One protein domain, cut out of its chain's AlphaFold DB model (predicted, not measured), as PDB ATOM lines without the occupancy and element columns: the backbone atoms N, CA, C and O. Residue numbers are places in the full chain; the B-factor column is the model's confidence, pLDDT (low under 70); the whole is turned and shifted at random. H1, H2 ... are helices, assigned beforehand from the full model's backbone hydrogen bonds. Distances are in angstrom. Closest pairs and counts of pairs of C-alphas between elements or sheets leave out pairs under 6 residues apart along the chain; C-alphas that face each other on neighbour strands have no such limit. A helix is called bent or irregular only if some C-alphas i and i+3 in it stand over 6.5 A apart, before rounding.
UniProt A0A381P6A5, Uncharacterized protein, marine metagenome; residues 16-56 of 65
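AT A GLANCE: This is residues 16 to 56 of the 65 residues of an uncharacterized protein of marine metagenome (UniProt A0A381P6A5). Two helices, H1 and H2, make the long sides of an open, elongated frame: the chain runs out along H1, turns tightly at residues 31 and 32 and comes back along H2. The short helix H3 lies at the other end, near the first residue of H1, and nearly closes the ring. The printed part has 41 residues with three named helices, in the order H1, H2, H3, and no named strand; its class is all helix. It is compact, with a radius of gyration of the C-alphas of 10.1 A, and the C-alphas span 29 by 16 by 12 A.

IN THESE COORDINATES: H1 runs from Gly 16, C-alpha at (-15.693, -34.361, -49.339), to Arg 30, C-alpha at (-36.773, -32.793, -44.545), and is 21.7 A long. H2, residues 33 to 46, is 18.8 A long. It is irregular: C-alphas 38 and 41 are 7.2 A apart. H3, residues 52 to 56, is 5.9 A long and ends with C-alpha 56 at (-14.053, -27.202, -41.195).

HOW THE PARTS SIT: H1 and H2 are close but not clearly touching; their closest C-alphas, those of Phe 27 and Val 36, are 6.8 A apart. They run opposite ways at a steep tilt of 40 degrees. H1 and H3 are also close but not clearly touching, with the C-alphas of Gly 16 and Ala 52, the closest, 5.5 A apart. H2 and H3 are apart. In H3 every O i to N i+4 pair is within hydrogen-bond range; in H1 10 of 11 are, and in H2 6 of 10.

THE WHOLE: The two C-alphas farthest apart, those of Lys 34 and Ala 53, are 29.7 A from each other. The printed part has no cut, and the links H1 to H2 and H2 to H3 are tight. The mean pLDDT of the printed part is 86.0, and no printed residue is under 70.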
ATOM      1  N   GLY A  16     -14.693 -35.215 -48.693       84.25
ATOM      2  CA  GLY A  16     -15.693 -34.361 -49.339       84.25
ATOM      3  C   GLY A  16     -16.879 -35.142 -49.903       84.25
ATOM      4  O   GLY A  16     -18.028 -34.746 -49.721       84.25
ATOM      5  N   GLY A  17     -16.632 -36.323 -50.479       83.19
ATOM      6  CA  GLY A  17     -17.703 -37.220 -50.922       83.19
ATOM      7  C   GLY A  17     -18.571 -37.733 -49.766       83.19
ATOM      8  O   GLY A  17     -19.783 -37.903 -49.931       83.19
ATOM      9  N   TYR A  18     -17.980 -37.932 -48.580       86.50
ATOM     10  CA  TYR A  18     -18.740 -38.225 -47.362       86.50
ATOM     11  C   TYR A  18     -19.652 -37.074 -46.969       86.50
ATOM     12  O   TYR A  18     -20.853 -37.280 -46.799       86.50
ATOM     13  N   LEU A  19     -19.079 -35.873 -46.851       87.19
ATOM     14  CA  LEU A  19     -19.794 -34.673 -46.434       87.19
ATOM     15  C   LEU A  19     -20.954 -34.378 -47.378       87.19
ATOM     16  O   LEU A  19     -22.080 -34.203 -46.918       87.19
ATOM     17  N   GLU A  20     -20.717 -34.425 -48.690       88.50
ATOM     18  CA  GLU A  20     -21.768 -34.225 -49.685       88.50
ATOM     19  C   GLU A  20     -22.899 -35.247 -49.509       88.50
ATOM     20  O   GLU A  20     -24.082 -34.897 -49.550       88.50
ATOM     21  N   THR A  21     -22.558 -36.516 -49.285       86.62
ATOM     22  CA  THR A  21     -23.565 -37.570 -49.169       86.62
ATOM     23  C   THR A  21     -24.371 -37.477 -47.879       86.62
ATOM     24  O   THR A  21     -25.599 -37.566 -47.923       86.62
ATOM     25  N   MET A  22     -23.712 -37.248 -46.743       86.25
ATOM     26  CA  MET A  22     -24.394 -37.025 -45.467       86.25
ATOM     27  C   MET A  22     -25.338 -35.829 -45.569       86.25
ATOM     28  O   MET A  22     -26.490 -35.910 -45.140       86.25
ATOM     29  N   ASN A  23     -24.901 -34.757 -46.232       86.50
ATOM     30  CA  ASN A  23     -25.729 -33.578 -46.426       86.50
ATOM     31  C   ASN A  23     -26.958 -33.889 -47.303       86.50
ATOM     32  O   ASN A  23     -28.073 -33.499 -46.959       86.50
ATOM     33  N   LYS A  24     -26.815 -34.679 -48.382       85.81
ATOM     34  CA  LYS A  24     -27.965 -35.129 -49.201       85.81
ATOM     35  C   LYS A  24     -28.997 -35.887 -48.374       85.81
ATOM     36  O   LYS A  24     -30.189 -35.648 -48.547       85.81
ATOM     37  N   VAL A  25     -28.551 -36.779 -47.489       85.19
ATOM     38  CA  VAL A  25     -29.441 -37.553 -46.609       85.19
ATOM     39  C   VAL A  25     -30.194 -36.626 -45.652       85.19
ATOM     40  O   VAL A  25     -31.416 -36.734 -45.535       85.19
ATOM     41  N   VAL A  26     -29.503 -35.663 -45.033       84.44
ATOM     42  CA  VAL A  26     -30.127 -34.664 -44.149       84.44
ATOM     43  C   VAL A  26     -31.177 -33.844 -44.905       84.44
ATOM     44  O   VAL A  26     -32.317 -33.749 -44.449       84.44
ATOM     45  N   PHE A  27     -30.859 -33.325 -46.093       80.25
ATOM     46  CA  PHE A  27     -31.809 -32.536 -46.883       80.25
ATOM     47  C   PHE A  27     -33.002 -33.356 -47.381       80.25
ATOM     48  O   PHE A  27     -34.137 -32.895 -47.284       80.25
ATOM     49  N   GLN A  28     -32.789 -34.584 -47.857       78.12
ATOM     50  CA  GLN A  28     -33.877 -35.459 -48.315       78.12
ATOM     51  C   GLN A  28     -34.796 -35.922 -47.175       78.12
ATOM     52  O   GLN A  28     -35.966 -36.207 -47.424       78.12
ATOM     53  N   SER A  29     -34.300 -35.962 -45.930       77.62
ATOM     54  CA  SER A  29     -35.121 -36.282 -44.755       77.62
ATOM     55  C   SER A  29     -36.154 -35.196 -44.428       77.62
ATOM     56  O   SER A  29     -37.199 -35.496 -43.855       77.62
ATOM     57  N   ARG A  30     -35.888 -33.939 -44.813       75.75
ATOM     58  CA  ARG A  30     -36.773 -32.793 -44.545       75.75
ATOM     59  C   ARG A  30     -37.447 -32.214 -45.783       75.75
ATOM     60  O   ARG A  30     -38.465 -31.540 -45.649       75.75
ATOM     61  N   MET A  31     -36.899 -32.438 -46.973       80.62
ATOM     62  CA  MET A  31     -37.348 -31.808 -48.214       80.62
ATOM     63  C   MET A  31     -37.439 -32.821 -49.353       80.62
ATOM     64  O   MET A  31     -36.598 -33.704 -49.511       80.62
ATOM     65  N   SER A  32     -38.455 -32.666 -50.205       82.50
ATOM     66  CA  SER A  32     -38.610 -33.517 -51.387       82.50
ATOM     67  C   SER A  32     -37.390 -33.414 -52.304       82.50
ATOM     68  O   SER A  32     -36.917 -32.316 -52.608       82.50
ATOM     69  N   SER A  33     -36.945 -34.546 -52.862       75.19
ATOM     70  CA  SER A  33     -35.855 -34.576 -53.847       75.19
ATOM     71  C   SER A  33     -36.110 -33.674 -55.066       75.19
ATOM     72  O   SER A  33     -35.143 -33.272 -55.713       75.19
ATOM     73  N   LYS A  34     -37.375 -33.350 -55.377       83.00
ATOM     74  CA  LYS A  34     -37.745 -32.408 -56.448       83.00
ATOM     75  C   LYS A  34     -37.294 -30.968 -56.164       83.00
ATOM     76  O   LYS A  34     -37.088 -30.221 -57.109       83.00
ATOM     77  N   ILE A  35     -37.121 -30.603 -54.894       82.38
ATOM     78  CA  ILE A  35     -36.665 -29.278 -54.443       82.38
ATOM     79  C   ILE A  35     -35.149 -29.286 -54.207       82.38
ATOM     80  O   ILE A  35     -34.452 -28.363 -54.614       82.38
ATOM     81  N   VAL A  36     -34.623 -30.365 -53.614       82.25
ATOM     82  CA  VAL A  36     -33.195 -30.482 -53.266       82.25
ATOM     83  C   VAL A  36     -32.296 -30.523 -54.506       82.25
ATOM     84  O   VAL A  36     -31.246 -29.893 -54.525       82.25
ATOM     85  N   LYS A  37     -32.691 -31.250 -55.563       84.25
ATOM     86  CA  LYS A  37     -31.854 -31.417 -56.766       84.25
ATOM     87  C   LYS A  37     -31.568 -30.090 -57.495       84.25
ATOM     88  O   LYS A  37     -30.394 -29.844 -57.763       84.25
ATOM     89  N   PRO A  38     -32.569 -29.232 -57.784       89.38
ATOM     90  CA  PRO A  38     -32.323 -27.919 -58.383       89.38
ATOM     91  C   PRO A  38     -31.436 -26.996 -57.541       89.38
ATOM     92  O   PRO A  38     -30.687 -26.211 -58.106       89.38
ATOM     93  N   GLN A  39     -31.501 -27.090 -56.209       85.88
ATOM     94  CA  GLN A  39     -30.717 -26.237 -55.306       85.88
ATOM     95  C   GLN A  39     -29.317 -26.786 -55.001       85.88
ATOM     96  O   GLN A  39     -28.488 -26.089 -54.422       85.88
ATOM     97  N   TRP A  40     -29.021 -28.023 -55.410       88.25
ATOM     98  CA  TRP A  40     -27.747 -28.671 -55.108       88.25
ATOM     99  C   TRP A  40     -26.495 -27.937 -55.629       88.25
ATOM    100  O   TRP A  40     -25.471 -27.997 -54.951       88.25
ATOM    101  N   PRO A  41     -26.518 -27.241 -56.785       90.94
ATOM    102  CA  PRO A  41     -25.398 -26.399 -57.209       90.94
ATOM    103  C   PRO A  41     -25.095 -25.265 -56.219       90.94
ATOM    104  O   PRO A  41     -23.947 -25.099 -55.832       90.94
ATOM    105  N   CYS A  42     -26.129 -24.574 -55.726       87.50
ATOM    106  CA  CYS A  42     -25.988 -23.520 -54.716       87.50
ATOM    107  C   CYS A  42     -25.415 -24.077 -53.401       87.50
ATOM    108  O   CYS A  42     -24.518 -23.486 -52.807       87.50
ATOM    109  N   ALA A  43     -25.854 -25.271 -52.985       88.50
ATOM    110  CA  ALA A  43     -25.252 -25.950 -51.839       88.50
ATOM    111  C   ALA A  43     -23.764 -26.264 -52.073       88.50
ATOM    112  O   ALA A  43     -22.952 -26.067 -51.177       88.50
ATOM    113  N   ARG A  44     -23.377 -26.718 -53.271       90.94
ATOM    114  CA  ARG A  44     -21.961 -26.951 -53.593       90.94
ATOM    115  C   ARG A  44     -21.130 -25.678 -53.480       90.94
ATOM    116  O   ARG A  44     -20.082 -25.723 -52.852       90.94
ATOM    117  N   GLU A  45     -21.612 -24.561 -54.008       90.62
ATOM    118  CA  GLU A  45     -20.917 -23.273 -53.892       90.62
ATOM    119  C   GLU A  45     -20.770 -22.836 -52.428       90.62
ATOM    120  O   GLU A  45     -19.663 -22.526 -51.989       90.62
ATOM    121  N   ALA A  46     -21.854 -22.899 -51.648       88.94
ATOM    122  CA  ALA A  46     -21.853 -22.513 -50.236       88.94
ATOM    123  C   ALA A  46     -20.938 -23.390 -49.362       88.94
ATOM    124  O   ALA A  46     -20.352 -22.906 -48.400       88.94
ATOM    125  N   PHE A  47     -20.797 -24.676 -49.696       89.31
ATOM    126  CA  PHE A  47     -19.937 -25.619 -48.976       89.31
ATOM    127  C   PHE A  47     -18.559 -25.809 -49.632       89.31
ATOM    128  O   PHE A  47     -17.889 -26.796 -49.338       89.31
ATOM    129  N   HIS A  48     -18.120 -24.909 -50.520       91.62
ATOM    130  CA  HIS A  48     -16.828 -25.001 -51.219       91.62
ATOM    131  C   HIS A  48     -16.584 -26.367 -51.888       91.62
ATOM    132  O   HIS A  48     -15.550 -27.002 -51.674       91.62
ATOM    133  N   ASP A  49     -17.568 -26.848 -52.643       91.56
ATOM    134  CA  ASP A  49     -17.601 -28.185 -53.246       91.56
ATOM    135  C   ASP A  49     -17.426 -29.328 -52.232       91.56
ATOM    136  O   ASP A  49     -16.959 -30.418 -52.562       91.56
ATOM    137  N   PHE A  50     -17.844 -29.090 -50.986       90.12
ATOM    138  CA  PHE A  50     -17.678 -29.999 -49.853       90.12
ATOM    139  C   PHE A  50     -16.211 -30.309 -49.524       90.12
ATOM    140  O   PHE A  50     -15.903 -31.369 -48.978       90.12
ATOM    141  N   ASP A  51     -15.288 -29.388 -49.812       91.06
ATOM    142  CA  ASP A  51     -13.909 -29.481 -49.337       91.06
ATOM    143  C   ASP A  51     -13.885 -29.487 -47.799       91.06
ATOM    144  O   ASP A  51     -14.228 -28.504 -47.143       91.06
ATOM    145  N   ALA A  52     -13.478 -30.615 -47.213       87.38
ATOM    146  CA  ALA A  52     -13.531 -30.817 -45.769       87.38
ATOM    147  C   ALA A  52     -12.661 -29.827 -44.978       87.38
ATOM    148  O   ALA A  52     -13.027 -29.465 -43.861       87.38
ATOM    149  N   ALA A  53     -11.531 -29.381 -45.538       89.62
ATOM    150  CA  ALA A  53     -10.651 -28.427 -44.873       89.62
ATOM    151  C   ALA A  53     -11.268 -27.026 -44.877       89.62
ATOM    152  O   ALA A  53     -11.245 -26.341 -43.857       89.62
ATOM    153  N   LYS A  54     -11.873 -26.624 -46.000       90.06
ATOM    154  CA  LYS A  54     -12.563 -25.331 -46.106       90.06
ATOM    155  C   LYS A  54     -13.820 -25.296 -45.249       90.06
ATOM    156  O   LYS A  54     -13.986 -24.366 -44.473       90.06
ATOM    157  N   VAL A  55     -14.655 -26.336 -45.315       88.31
ATOM    158  CA  VAL A  55     -15.876 -26.445 -44.498       88.31
ATOM    159  C   VAL A  55     -15.546 -26.461 -43.004       88.31
ATOM    160  O   VAL A  55     -16.215 -25.789 -42.226       88.31
ATOM    161  N   GLY A  56     -14.500 -27.182 -42.592       89.44
ATOM    162  CA  GLY A  56     -14.053 -27.202 -41.195       89.44
ATOM    163  C   GLY A  56     -13.453 -25.880 -40.704       89.44
ATOM    164  O   GLY A  56     -13.354 -25.675 -39.497       89.44
TER     165      GLY A  56